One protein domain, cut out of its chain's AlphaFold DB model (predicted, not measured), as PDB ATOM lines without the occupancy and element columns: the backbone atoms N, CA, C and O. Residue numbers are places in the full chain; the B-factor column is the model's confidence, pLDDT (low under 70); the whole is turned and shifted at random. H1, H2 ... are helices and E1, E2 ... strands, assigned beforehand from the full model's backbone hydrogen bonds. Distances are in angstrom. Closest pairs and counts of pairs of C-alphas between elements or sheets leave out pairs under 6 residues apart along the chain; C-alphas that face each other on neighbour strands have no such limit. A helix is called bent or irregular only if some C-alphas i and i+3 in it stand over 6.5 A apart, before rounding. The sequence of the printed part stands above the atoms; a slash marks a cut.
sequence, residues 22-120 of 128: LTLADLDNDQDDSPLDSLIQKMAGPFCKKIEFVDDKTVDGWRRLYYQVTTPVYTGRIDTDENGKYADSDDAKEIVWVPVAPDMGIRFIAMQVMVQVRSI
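AT A GLANCE: This is residues 22 to 120 of the 128 residues of an uncharacterized protein of Spirosoma sp. 48-14 (UniProt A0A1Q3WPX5). A long, twisted sheet of three strands has two helices, H2 and H3, side by side on one face, and the hairpin of E2 and E3 reaches as a long arm beyond E1 and the helices. H1, a short helix, is off the sheet, near one end of H2 and of H3. The printed part has 99 residues with three named helices and three named strands, in the order H1 H2 E1 E2 E3 H3; the sheet's order is E1 - E2 - E3, antiparallel, and the class is mixed, helices and strands. The whole is loose, with a radius of gyration of the C-alphas of 16.1 A, and only just elongated, spanning 51 by 26 by 20 A.

IN THESE COORDINATES: H1 is residues 24 to 28, 6.4 A from first to last C-alpha, beginning at C-alpha 24 (108.892, 75.053, 90.463). H2, residues 35 to 47, measures 19.5 A and is irregular: C-alphas 43 and 46 are 9.1 A apart. E1, residues 50 to 59, is 24.7 A long and bends by 59 degrees at residue 56. E2, residues 62 to 81, is the longest strand, 49.3 A, bends by 64 degrees at residue 78 and ends at C-alpha 81 (93.501, 109.679, 116.929). E3, residues 84 to 99, is 42.6 A long and bends by 59 degrees at residue 93. H3, residues 106 to 118, is 18.3 A long and ends at C-alpha 118 (94.451, 84.007, 105.227).

HOW THE PARTS SIT: E1, E2 and E3 form a meander, each strand the antiparallel neighbour of the one before. E1 and E2 are a hairpin at 149 degrees, with N 54 and O 66 at 2.8 A. E2 and E3 are a hairpin at 170 degrees; N 67 and O 96 are 2.8 A apart, and N 81 and O 84 are 3.0 A apart. H2 and H3 are on the same face, which gives two layers, helices on one face of a sheet. H2 is over E1, at a height over the sheet of 8.9 A; their closest C-alphas are those of Gln 41 and Ile 51, 6.7 A. H3 is over E2 and E3, at 9.4 A; the closest C-alphas of H3 and E3 are those of Val 98 and Val 113, 6.3 A. H2 and H3 touch at a shallow tilt of 27 degrees, the same way, closest at the C-alphas of Ile 40 and Ala 110, 4.9 A. H1 is close to H3 but not clearly touching, with the C-alphas of Leu 24 and Ile 106 closest at 6.1 A. Every O i to N i+4 pair is within hydrogen-bond range in H1 and H3, and 7 of 9 in H2.

THE WHOLE: The C-alphas farthest apart, those of Gly 61 and Glu 82, are 54.9 A apart. The printed part has no cut and no long link. The mean pLDDT of the printed part is 80.5, and residues 29 to 34 are under 70.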
ATOM      1  N   LEU A  22     105.051  78.987  84.268       81.50
ATOM      2  CA  LEU A  22     106.283  78.775  85.038       81.50
ATOM      3  C   LEU A  22     106.035  77.766  86.165       81.50
ATOM      4  O   LEU A  22     105.060  77.909  86.912       81.50
ATOM      5  N   THR A  23     106.923  76.787  86.294       83.06
ATOM      6  CA  THR A  23     106.865  75.710  87.289       83.06
ATOM      7  C   THR A  23     107.935  75.874  88.365       83.06
ATOM      8  O   THR A  23     108.824  76.717  88.252       83.06
ATOM      9  N   LEU A  24     107.861  75.069  89.425       81.94
ATOM     10  CA  LEU A  24     108.892  75.053  90.463       81.94
ATOM     11  C   LEU A  24     110.249  74.573  89.930       81.94
ATOM     12  O   LEU A  24     111.274  75.132  90.303       81.94
ATOM     13  N   ALA A  25     110.259  73.588  89.028       79.06
ATOM     14  CA  ALA A  25     111.493  73.113  88.403       79.06
ATOM     15  C   ALA A  25     112.211  74.213  87.602       79.06
ATOM     16  O   ALA A  25     113.436  74.214  87.524       79.06
ATOM     17  N   ASP A  26     111.460  75.157  87.025       73.44
ATOM     18  CA  ASP A  26     112.044  76.299  86.312       73.44
ATOM     19  C   ASP A  26     112.719  77.282  87.272       73.44
ATOM     20  O   ASP A  26     113.747  77.861  86.928       73.44
ATOM     21  N   LEU A  27     112.159  77.441  88.477       74.12
ATOM     22  CA  LEU A  27     112.735  78.277  89.530       74.12
ATOM     23  C   LEU A  27     113.997  77.663  90.134       74.12
ATOM     24  O   LEU A  27     114.933  78.392  90.417       74.12
ATOM     25  N   ASP A  28     114.066  76.340  90.288       72.75
ATOM     26  CA  ASP A  28     115.269  75.672  90.817       72.75
ATOM     27  C   ASP A  28     116.518  75.915  89.949       72.75
ATOM     28  O   ASP A  28     117.649  75.808  90.429       72.75
ATOM     29  N   ASN A  29     116.320  76.252  88.673       67.94
ATOM     30  CA  ASN A  29     117.393  76.559  87.734       67.94
ATOM     31  C   ASN A  29     117.834  78.038  87.765       67.94
ATOM     32  O   ASN A  29     118.799  78.376  87.076       67.94
ATOM     33  N   ASP A  30     117.164  78.908  88.533       62.84
ATOM     34  CA  ASP A  30     117.451  80.346  88.632       62.84
ATOM     35  C   ASP A  30     117.658  80.766  90.104       62.84
ATOM     36  O   ASP A  30     116.804  80.541  90.957       62.84
ATOM     37  N   GLN A  31     118.823  81.335  90.434       56.31
ATOM     38  CA  GLN A  31     119.248  81.559  91.829       56.31
ATOM     39  C   GLN A  31     119.091  83.002  92.334       56.31
ATOM     40  O   GLN A  31     119.347  83.241  93.513       56.31
ATOM     41  N   ASP A  32     118.700  83.956  91.481       53.16
ATOM     42  CA  ASP A  32     118.881  85.387  91.788       53.16
ATOM     43  C   ASP A  32     117.609  86.149  92.200       53.16
ATOM     44  O   ASP A  32     117.715  87.202  92.824       53.16
ATOM     45  N   ASP A  33     116.410  85.644  91.914       52.94
ATOM     46  CA  ASP A  33     115.151  86.192  92.432       52.94
ATOM     47  C   ASP A  33     114.037  85.164  92.213       52.94
ATOM     48  O   ASP A  33     113.961  84.551  91.152       52.94
ATOM     49  N   SER A  34     113.149  84.978  93.190       66.69
ATOM     50  CA  SER A  34     112.026  84.039  93.082       66.69
ATOM     51  C   SER A  34     110.769  84.775  92.586       66.69
ATOM     52  O   SER A  34     110.096  85.452  93.375       66.69
ATOM     53  N   PRO A  35     110.373  84.649  91.297       76.75
ATOM     54  CA  PRO A  35     109.064  85.073  90.797       76.75
ATOM     55  C   PRO A  35     107.894  84.631  91.681       76.75
ATOM     56  O   PRO A  35     106.855  85.295  91.712       76.75
ATOM     57  N   LEU A  36     108.059  83.516  92.396       80.56
ATOM     58  CA  LEU A  36     107.084  82.992  93.336       80.56
ATOM     59  C   LEU A  36     106.920  83.902  94.562       80.56
ATOM     60  O   LEU A  36     105.784  84.206  94.913       80.56
ATOM     61  N   ASP A  37     107.995  84.419  95.152       79.12
ATOM     62  CA  ASP A  37     107.921  85.261  96.357       79.12
ATOM     63  C   ASP A  37     107.244  86.603  96.055       79.12
ATOM     64  O   ASP A  37     106.321  87.027  96.757       79.12
ATOM     65  N   SER A  38     107.617  87.213  94.925       80.81
ATOM     66  CA  SER A  38     106.961  88.417  94.401       80.81
ATOM     67  C   SER A  38     105.470  88.183  94.129       80.81
ATOM     68  O   SER A  38     104.623  89.038  94.415       80.81
ATOM     69  N   LEU A  39     105.120  87.014  93.580       83.81
ATOM     70  CA  LEU A  39     103.735  86.651  93.305       83.81
ATOM     71  C   LEU A  39     102.943  86.431  94.595       83.81
ATOM     72  O   LEU A  39     101.815  86.917  94.697       83.81
ATOM     73  N   ILE A  40     103.528  85.756  95.588       83.44
ATOM     74  CA  ILE A  40     102.890  85.551  96.887       83.44
ATOM     75  C   ILE A  40     102.650  86.894  97.566       83.44
ATOM     76  O   ILE A  40     101.526  87.146  97.990       83.44
ATOM     77  N   GLN A  41     103.641  87.788  97.609       80.50
ATOM     78  CA  GLN A  41     103.484  89.107  98.228       80.50
ATOM     79  C   GLN A  41     102.350  89.908  97.570       80.50
ATOM     80  O   GLN A  41     101.505  90.486  98.255       80.50
ATOM     81  N   LYS A  42     102.264  89.872  96.234       82.31
ATOM     82  CA  LYS A  42     101.175  90.509  95.483       82.31
ATOM     83  C   LYS A  42      99.803  89.891  95.781       82.31
ATOM     84  O   LYS A  42      98.810  90.613  95.826       82.31
ATOM     85  N   MET A  43      99.724  88.569  95.944       82.69
ATOM     86  CA  MET A  43      98.463  87.845  96.153       82.69
ATOM     87  C   MET A  43      97.982  87.850  97.607       82.69
ATOM     88  O   MET A  43      96.774  87.876  97.848       82.69
ATOM     89  N   ALA A  44      98.907  87.826  98.564       77.44
ATOM     90  CA  ALA A  44      98.612  87.896  99.988       77.44
ATOM     91  C   ALA A  44      98.017  89.261 100.367       77.44
ATOM     92  O   ALA A  44      97.160  89.328 101.245       77.44
ATOM     93  N   GLY A  45      98.376  90.333  99.650       72.94
ATOM     94  CA  GLY A  45      97.729  91.640  99.776       72.94
ATOM     95  C   GLY A  45      97.780  92.187 101.214       72.94
ATOM     96  O   GLY A  45      98.795  92.015 101.884       72.94
ATOM     97  N   PRO A  46      96.709  92.828 101.722       71.81
ATOM     98  CA  PRO A  46      96.724  93.472 103.042       71.81
ATOM     99  C   PRO A  46      96.785  92.481 104.214       71.81
ATOM    100  O   PRO A  46      97.012  92.891 105.347       71.81
ATOM    101  N   PHE A  47      96.596  91.184 103.958       71.19
ATOM    102  CA  PHE A  47      96.620  90.146 104.990       71.19
ATOM    103  C   PHE A  47      98.043  89.816 105.463       71.19
ATOM    104  O   PHE A  47      98.205  89.125 106.465       71.19
ATOM    105  N   CYS A  48      99.071  90.303 104.762       78.88
ATOM    106  CA  CYS A  48     100.472  89.993 105.007       78.88
ATOM    107  C   CYS A  48     101.317  91.272 104.984       78.88
ATOM    108  O   CYS A  48     101.444  91.920 103.948       78.88
ATOM    109  N   LYS A  49     101.951  91.609 106.111       80.88
ATOM    110  CA  LYS A  49     102.927  92.709 106.192       80.88
ATOM    111  C   LYS A  49     104.256  92.321 105.551       80.88
ATOM    112  O   LYS A  49     104.893  93.145 104.898       80.88
ATOM    113  N   LYS A  50     104.683  91.073 105.750       83.69
ATOM    114  CA  LYS A  50     105.978  90.572 105.283       83.69
ATOM    115  C   LYS A  50     105.910  89.074 105.022       83.69
ATOM    116  O   LYS A  50     105.321  88.351 105.818       83.69
ATOM    117  N   ILE A  51     106.556  88.621 103.956       84.69
ATOM    118  CA  ILE A  51     106.790  87.204 103.695       84.69
ATOM    119  C   ILE A  51     108.258  86.996 103.343       84.69
ATOM    120  O   ILE A  51     108.833  87.789 102.602       84.69
ATOM    121  N   GLU A  52     108.859  85.955 103.903       85.31
ATOM    122  CA  GLU A  52     110.251  85.585 103.673       85.31
ATOM    123  C   GLU A  52     110.326  84.087 103.413       85.31
ATOM    124  O   GLU A  52     109.801  83.297 104.200       85.31
ATOM    125  N   PHE A  53     110.972  83.690 102.319       85.00
ATOM    126  CA  PHE A  53     111.342  82.297 102.118       85.00
ATOM    127  C   PHE A  53     112.402  81.902 103.151       85.00
ATOM    128  O   PHE A  53     113.394  82.604 103.341       85.00
ATOM    129  N   VAL A  54     112.159  80.799 103.855       84.06
ATOM    130  CA  VAL A  54     113.023  80.317 104.939       84.06
ATOM    131  C   VAL A  54     113.832  79.125 104.477       84.06
ATOM    132  O   VAL A  54     115.042  79.091 104.688       84.06
ATOM    133  N   ASP A  55     113.157  78.121 103.922       79.31
ATOM    134  CA  ASP A  55     113.804  76.861 103.590       79.31
ATOM    135  C   ASP A  55     113.006  76.035 102.580       79.31
ATOM    136  O   ASP A  55     111.791  76.171 102.417       79.31
ATOM    137  N   ASP A  56     113.724  75.113 101.964       82.25
ATOM    138  CA  ASP A  56     113.250  74.002 101.159       82.25
ATOM    139  C   ASP A  56     113.597  72.736 101.945       82.25
ATOM    140  O   ASP A  56     114.770  72.399 102.114       82.25
ATOM    141  N   LYS A  57     112.583  72.023 102.455       79.69
ATOM    142  CA  LYS A  57     112.820  70.727 103.109       79.69
ATOM    143  C   LYS A  57     111.940  69.636 102.554       79.69
ATOM    144  O   LYS A  57     110.805  69.852 102.139       79.69
ATOM    145  N   THR A  58     112.442  68.414 102.669       81.94
ATOM    146  CA  THR A  58     111.645  67.207 102.473       81.94
ATOM    147  C   THR A  58     111.110  66.721 103.817       81.94
ATOM    148  O   THR A  58     111.888  66.440 104.728       81.94
ATOM    149  N   VAL A  59     109.787  66.600 103.938       78.00
ATOM    150  CA  VAL A  59     109.107  66.047 105.121       78.00
ATOM    151  C   VAL A  59     108.110  64.989 104.671       78.00
ATOM    152  O   VAL A  59     107.297  65.232 103.778       78.00
ATOM    153  N   ASP A  60     108.194  63.807 105.281       79.56
ATOM    154  CA  ASP A  60     107.388  62.623 104.944       79.56
ATOM    155  C   ASP A  60     107.480  62.210 103.462       79.56
ATOM    156  O   ASP A  60     106.521  61.708 102.882       79.56
ATOM    157  N   GLY A  61     108.634  62.450 102.828       80.62
ATOM    158  CA  GLY A  61     108.873  62.142 101.412       80.62
ATOM    159  C   GLY A  61     108.370  63.197 100.421       80.62
ATOM    160  O   GLY A  61     108.519  63.009  99.218       80.62
ATOM    161  N   TRP A  62     107.824  64.318 100.903       81.06
ATOM    162  CA  TRP A  62     107.330  65.414 100.067       81.06
ATOM    163  C   TRP A  62     108.199  66.654 100.238       81.06
ATOM    164  O   TRP A  62     108.475  67.061 101.371       81.06
ATOM    165  N   ARG A  63     108.595  67.282  99.126       87.38
ATOM    166  CA  ARG A  63     109.239  68.601  99.151       87.38
ATOM    167  C   ARG A  63     108.229  69.640  99.635       87.38
ATOM    168  O   ARG A  63     107.069  69.632  99.219       87.38
ATOM    169  N   ARG A  64     108.657  70.518 100.535       87.62
ATOM    170  CA  ARG A  64     107.850  71.591 101.110       87.62
ATOM    171  C   ARG A  64     108.649  72.886 101.098       87.62
ATOM    172  O   ARG A  64     109.813  72.896 101.495       87.62
ATOM    173  N   LEU A  65     107.995  73.961 100.674       89.12
ATOM    174  CA  LEU A  65     108.535  75.316 100.762       89.12
ATOM    175  C   LEU A  65     108.065  75.948 102.067       89.12
ATOM    176  O   LEU A  65     106.869  75.909 102.372       89.12
ATOM    177  N   TYR A  66     109.001  76.511 102.821       89.38
ATOM    178  CA  TYR A  66     108.764  77.131 104.116       89.38
ATOM    179  C   TYR A  66     108.850  78.641 103.984       89.38
ATOM    180  O   TYR A  66     109.861  79.181 103.539       89.38
ATOM    181  N   TYR A  67     107.801  79.313 104.430       87.75
ATOM    182  CA  TYR A  67     107.694  80.759 104.430       87.75
ATOM    183  C   TYR A  67     107.457  81.252 105.847       87.75
ATOM    184  O   TYR A  67     106.545  80.783 106.525       87.75
ATOM    185  N   GLN A  68     108.246  82.226 106.283       88.69
ATOM    186  CA  GLN A  68     107.945  82.999 107.475       88.69
ATOM    187  C   GLN A  68     107.081  84.183 107.064       88.69
ATOM    188  O   GLN A  68     107.481  85.022 106.257       88.69
ATOM    189  N   VAL A  69     105.888  84.249 107.633       87.50
ATOM    190  CA  VAL A  69     104.881  85.254 107.320       87.50
ATOM    191  C   VAL A  69     104.676  86.119 108.551       87.50
ATOM    192  O   VAL A  69     104.566  85.614 109.664       87.50
ATOM    193  N   THR A  70     104.645  87.433 108.356       87.06
ATOM    194  CA  THR A  70     104.243  88.401 109.378       87.06
ATOM    195  C   THR A  70     102.890  88.985 109.003       87.06
ATOM    196  O   THR A  70     102.759  89.620 107.951       87.06
ATOM    197  N   THR A  71     101.893  88.796 109.860       83.06
ATOM    198  CA  THR A  71     100.526  89.289 109.667       83.06
ATOM    199  C   THR A  71     100.140  90.250 110.792       83.06
ATOM    200  O   THR A  71     100.513  90.000 111.941       83.06
ATOM    201  N   PRO A  72      99.391  91.330 110.506       76.25
ATOM    202  CA  PRO A  72      98.763  92.105 111.564       76.25
ATOM    203  C   PRO A  72      97.701  91.251 112.260       76.25
ATOM    204  O   PRO A  72      96.905  90.588 111.605       76.25
ATOM    205  N   VAL A  73      97.676  91.283 113.582       77.25
ATOM    206  CA  VAL A  73      96.680  90.605 114.406       77.25
ATOM    207  C   VAL A  73      96.027  91.631 115.311       77.25
ATOM    208  O   VAL A  73      96.710  92.398 115.983       77.25
ATOM    209  N   TYR A  74      94.697  91.650 115.315       75.69
ATOM    210  CA  TYR A  74      93.930  92.570 116.145       75.69
ATOM    211  C   TYR A  74      94.180  92.313 117.636       75.69
ATOM    212  O   TYR A  74      93.995  91.195 118.116       75.69
ATOM    213  N   THR A  75      94.548  93.353 118.387       75.19
ATOM    214  CA  THR A  75      94.867  93.239 119.824       75.19
ATOM    215  C   THR A  75      93.626  93.251 120.723       75.19
ATOM    216  O   THR A  75      93.732  93.136 121.946       75.19
ATOM    217  N   GLY A  76      92.427  93.413 120.150       72.25
ATOM    218  CA  GLY A  76      91.190  93.601 120.910       72.25
ATOM    219  C   GLY A  76      90.905  95.059 121.285       72.25
ATOM    220  O   GLY A  76      89.916  95.316 121.974       72.25
ATOM    221  N   ARG A  77      91.747  96.011 120.860       76.81
ATOM    222  CA  ARG A  77      91.632  97.434 121.205       76.81
ATOM    223  C   ARG A  77      91.371  98.291 119.975       76.81
ATOM    224  O   ARG A  77      91.975  98.104 118.929       76.81
ATOM    225  N   ILE A  78      90.493  99.275 120.128       79.50
ATOM    226  CA  ILE A  78      90.293 100.327 119.132       79.50
ATOM    227  C   ILE A  78      90.986 101.568 119.668       79.50
ATOM    228  O   ILE A  78      90.622 102.058 120.739       79.50
ATOM    229  N   ASP A  79      91.975 102.051 118.933       76.88
ATOM    230  CA  ASP A  79      92.670 103.289 119.237       76.88
ATOM    231  C   ASP A  79      92.029 104.446 118.453       76.88
ATOM    232  O   ASP A  79      91.333 104.243 117.451       76.88
ATOM    233  N   THR A  80      92.128 105.655 118.996       80.69
ATOM    234  CA  THR A  80      91.440 106.838 118.465       80.69
ATOM    235  C   THR A  80      92.407 108.012 118.403       80.69
ATOM    236  O   THR A  80      92.845 108.502 119.442       80.69
ATOM    237  N   ASP A  81      92.681 108.494 117.191       81.50
ATOM    238  CA  ASP A  81      93.501 109.679 116.929       81.50
ATOM    239  C   ASP A  81      92.713 110.749 116.150       81.50
ATOM    240  O   ASP A  81      91.504 110.641 115.921       81.50
ATOM    241  N   GLU A  82      93.412 111.809 115.743       73.38
ATOM    242  CA  GLU A  82      92.871 112.918 114.950       73.38
ATOM    243  C   GLU A  82      92.326 112.480 113.572       73.38
ATOM    244  O   GLU A  82      91.548 113.213 112.960       73.38
ATOM    245  N   ASN A  83      92.689 111.282 113.096       74.19
ATOM    246  CA  ASN A  83      92.284 110.709 111.811       74.19
ATOM    247  C   ASN A  83      91.124 109.707 111.931       74.19
ATOM    248  O   ASN A  83      90.584 109.274 110.910       74.19
ATOM    249  N   GLY A  84      90.704 109.351 113.149       75.69
ATOM    250  CA  GLY A  84      89.534 108.517 113.403       75.69
ATOM    251  C   GLY A  84      89.814 107.337 114.328       75.69
ATOM    252  O   GLY A  84      90.693 107.375 115.182       75.69
ATOM    253  N   LYS A  85      88.999 106.286 114.192       75.94
ATOM    254  CA  LYS A  85      89.128 105.045 114.965       75.94
ATOM    255  C   LYS A  85      89.846 103.999 114.128       75.94
ATOM    256  O   LYS A  85      89.390 103.702 113.024       75.94
ATOM    257  N   TYR A  86      90.901 103.409 114.666       76.88
ATOM    258  CA  TYR A  86      91.640 102.328 114.022       76.88
ATOM    259  C   TYR A  86      91.766 101.133 114.962       76.88
ATOM    260  O   TYR A  86      91.830 101.264 116.183       76.88
ATOM    261  N   ALA A  87      91.740  99.940 114.375       72.50
ATOM    262  CA  ALA A  87      91.997  98.710 115.103       72.50
ATOM    263  C   ALA A  87      93.488  98.660 115.454       72.50
ATOM    264  O   ALA A  87      94.330  98.692 114.555       72.50
ATOM    265  N   ASP A  88      93.802  98.593 116.743       79.00
ATOM    266  CA  ASP A  88      95.163  98.367 117.205       79.00
ATOM    267  C   ASP A  88      95.587  96.939 116.830       79.00
ATOM    268  O   ASP A  88      94.819  95.979 116.980       79.00
ATOM    269  N   SER A  89      96.788  96.802 116.272       77.56
ATOM    270  CA  SER A  89      97.270  95.536 115.720       77.56
ATOM    271  C   SER A  89      98.713  95.274 116.118       77.56
ATOM    272  O   SER A  89      99.564  96.139 115.914       77.56
ATOM    273  N   ASP A  90      98.986  94.052 116.559       80.06
ATOM    274  CA  ASP A  90     100.334  93.537 116.782       80.06
ATOM    275  C   ASP A  90     100.789  92.664 115.607       80.06
ATOM    276  O   ASP A  90      99.992  92.234 114.771       80.06
ATOM    277  N   ASP A  91     102.090  92.397 115.531       84.75
ATOM    278  CA  ASP A  91     102.662  91.518 114.513       84.75
ATOM    279  C   ASP A  91     102.714  90.071 115.010       84.75
ATOM    280  O   ASP A  91     103.488  89.734 115.910       84.75
ATOM    281  N   ALA A  92     101.949  89.189 114.368       82.62
ATOM    282  CA  ALA A  92     102.109  87.748 114.520       82.62
ATOM    283  C   ALA A  92     103.064  87.217 113.451       82.62
ATOM    284  O   ALA A  92     102.950  87.561 112.273       82.62
ATOM    285  N   LYS A  93     104.013  86.378 113.870       87.25
ATOM    286  CA  LYS A  93     104.946  85.688 112.976       87.25
ATOM    287  C   LYS A  93     104.629  84.208 112.977       87.25
ATOM    288  O   LYS A  93     104.724  83.570 114.022       87.25
ATOM    289  N   GLU A  94     104.321  83.667 111.810       86.69
ATOM    290  CA  GLU A  94     104.004  82.253 111.648       86.69
ATOM    291  C   GLU A  94     104.788  81.634 110.498       86.69
ATOM    292  O   GLU A  94     105.189  82.314 109.551       86.69
ATOM    293  N   ILE A  95     105.018  80.326 110.595       88.25
ATOM    294  CA  ILE A  95     105.623  79.551 109.517       88.25
ATOM    295  C   ILE A  95     104.501  78.871 108.746       88.25
ATOM    296  O   ILE A  95     103.801  78.015 109.280       88.25
ATOM    297  N   VAL A  96     104.381  79.221 107.472       88.69
ATOM    298  CA  VAL A  96     103.536  78.529 106.504       88.69
ATOM    299  C   VAL A  96     104.409  77.553 105.731       88.69
ATOM    300  O   VAL A  96     105.467  77.923 105.225       88.69
ATOM    301  N   TRP A  97     103.961  76.309 105.597       89.56
ATOM    302  CA  TRP A  97     104.593  75.338 104.709       89.56
ATOM    303  C   TRP A  97     103.606  74.863 103.652       89.56
ATOM    304  O   TRP A  97     102.450  74.564 103.948       89.56
ATOM    305  N   VAL A  98     104.078  74.753 102.414       88.38
ATOM    306  CA  VAL A  98     103.265  74.270 101.296       88.38
ATOM    307  C   VAL A  98     103.956  73.078 100.648       88.38
ATOM    308  O   VAL A  98     105.113  73.208 100.242       88.38
ATOM    309  N   PRO A  99     103.293  71.909 100.561       89.19
ATOM    310  CA  PRO A  99     103.814  70.782  99.807       89.19
ATOM    311  C   PRO A  99     103.806  71.103  98.316       89.19
ATOM    312  O   PRO A  99     102.831  71.640  97.789       89.19
ATOM    313  N   VAL A 100     104.898  70.759  97.642       89.75
ATOM    314  CA  VAL A 100     105.116  71.093  96.237       89.75
ATOM    315  C   VAL A 100     105.629  69.896  95.447       89.75
ATOM    316  O   VAL A 100     106.281  69.001  95.985       89.75
ATOM    317  N   ALA A 101     105.342  69.902  94.147       87.62
ATOM    318  CA  ALA A 101     105.915  68.992  93.167       87.62
ATOM    319  C   ALA A 101     106.592  69.808  92.050       87.62
ATOM    320  O   ALA A 101     106.212  70.965  91.841       87.62
ATOM    321  N   PRO A 102     107.595  69.249  91.347       84.94
ATOM    322  CA  PRO A 102     108.392  69.995  90.365       84.94
ATOM    323  C   PRO A 102     107.568  70.615  89.229       84.94
ATOM    324  O   PRO A 102     107.890  71.697  88.749       84.94
ATOM    325  N   ASP A 103     106.489  69.947  88.826       84.56
ATOM    326  CA  ASP A 103     105.573  70.341  87.754       84.56
ATOM    327  C   ASP A 103     104.496  71.344  88.201       84.56
ATOM    328  O   ASP A 103     103.733  71.851  87.375       84.56
ATOM    329  N   MET A 104     104.420  71.663  89.498       87.38
ATOM    330  CA  MET A 104     103.453  72.640  89.985       87.38
ATOM    331  C   MET A 104     103.773  74.030  89.450       87.38
ATOM    332  O   MET A 104     104.859  74.570  89.659       87.38
ATOM    333  N   GLY A 105     102.771  74.647  88.828       85.62
ATOM    334  CA  GLY A 105     102.853  76.036  88.402       85.62
ATOM    335  C   GLY A 105     102.997  76.981  89.597       85.62
ATOM    336  O   GLY A 105     102.249  76.884  90.573       85.62
ATOM    337  N   ILE A 106     103.885  77.969  89.495       87.00
ATOM    338  CA  ILE A 106     104.189  78.916  90.581       87.00
ATOM    339  C   ILE A 106     102.947  79.686  91.060       87.00
ATOM    340  O   ILE A 106     102.824  80.022  92.234       87.00
ATOM    341  N   ARG A 107     101.960  79.907  90.180       85.75
ATOM    342  CA  ARG A 107     100.683  80.544  90.539       85.75
ATOM    343  C   ARG A 107      99.823  79.666  91.440       85.75
ATOM    344  O   ARG A 107      99.154  80.185  92.330       85.75
ATOM    345  N   PHE A 108      99.832  78.356  91.210       87.19
ATOM    346  CA  PHE A 108      99.131  77.412  92.071       87.19
ATOM    347  C   PHE A 108      99.786  77.365  93.453       87.19
ATOM    348  O   PHE A 108      99.087  77.464  94.458       87.19
ATOM    349  N   ILE A 109     101.120  77.326  93.506       88.62
ATOM    350  CA  ILE A 109     101.874  77.380  94.766       88.62
ATOM    351  C   ILE A 109     101.558  78.682  95.519       88.62
ATOM    352  O   ILE A 109     101.193  78.638  96.692       88.62
ATOM    353  N   ALA A 110     101.581  79.832  94.838       87.75
ATOM    354  CA  ALA A 110     101.252  81.117  95.451       87.75
ATOM    355  C   ALA A 110      99.822  81.171  96.018       87.75
ATOM    356  O   ALA A 110      99.597  81.737  97.088       87.75
ATOM    357  N   MET A 111      98.852  80.547  95.336       88.25
ATOM    358  CA  MET A 111      97.492  80.397  95.863       88.25
ATOM    359  C   MET A 111      97.458  79.563  97.146       88.25
ATOM    360  O   MET A 111      96.772  79.950  98.087       88.25
ATOM    361  N   GLN A 112      98.187  78.445  97.198       89.88
ATOM    362  CA  GLN A 112      98.246  77.588  98.388       89.88
ATOM    363  C   GLN A 112      98.852  78.332  99.584       89.88
ATOM    364  O   GLN A 112      98.268  78.314 100.666       89.88
ATOM    365  N   VAL A 113      99.964  79.052  99.379       88.06
ATOM    366  CA  VAL A 113     100.577  79.878 100.434       88.06
ATOM    367  C   VAL A 113      99.580  80.931 100.916       88.06
ATOM    368  O   VAL A 113      99.368  81.086 102.113       88.06
ATOM    369  N   MET A 114      98.899  81.614  99.996       86.06
ATOM    370  CA  MET A 114      97.935  82.656 100.344       86.06
ATOM    371  C   MET A 114      96.734  82.135 101.143       86.06
ATOM    372  O   MET A 114      96.288  82.816 102.067       86.06
ATOM    373  N   VAL A 115      96.223  80.940 100.830       85.12
ATOM    374  CA  VAL A 115      95.149  80.313 101.618       85.12
ATOM    375  C   VAL A 115      95.600  80.112 103.063       85.12
ATOM    376  O   VAL A 115      94.874  80.501 103.969       85.12
ATOM    377  N   GLN A 116      96.816  79.602 103.277       85.62
ATOM    378  CA  GLN A 116      97.372  79.426 104.621       85.62
ATOM    379  C   GLN A 116      97.525  80.766 105.348       85.62
ATOM    380  O   GLN A 116      97.072  80.895 106.477       85.62
ATOM    381  N   VAL A 117      98.065  81.792 104.678       82.06
ATOM    382  CA  VAL A 117      98.209  83.148 105.243       82.06
ATOM    383  C   VAL A 117      96.865  83.741 105.673       82.06
ATOM    384  O   VAL A 117      96.770  84.367 106.724       82.06
ATOM    385  N   ARG A 118      95.806  83.546 104.879       77.06
ATOM    386  CA  ARG A 118      94.451  84.007 105.227       77.06
ATOM    387  C   ARG A 118      93.836  83.237 106.391       77.06
ATOM    388  O   ARG A 118      93.018  83.802 107.108       77.06
ATOM    389  N   SER A 119      94.210  81.973 106.547       75.19
ATOM    390  CA  SER A 119      93.776  81.102 107.639       75.19
ATOM    391  C   SER A 119      94.570  81.297 108.932       75.19
ATOM    392  O   SER A 119      94.281  80.611 109.906       75.19
ATOM    393  N   ILE A 120      95.526  82.232 108.980       74.75
ATOM    394  CA  ILE A 120      96.108  82.713 110.237       74.75
ATOM    395  C   ILE A 120      95.004  83.513 110.955       74.75
ATOM    396  O   ILE A 120      94.848  84.726 110.783       74.75
TER     397      ILE A 120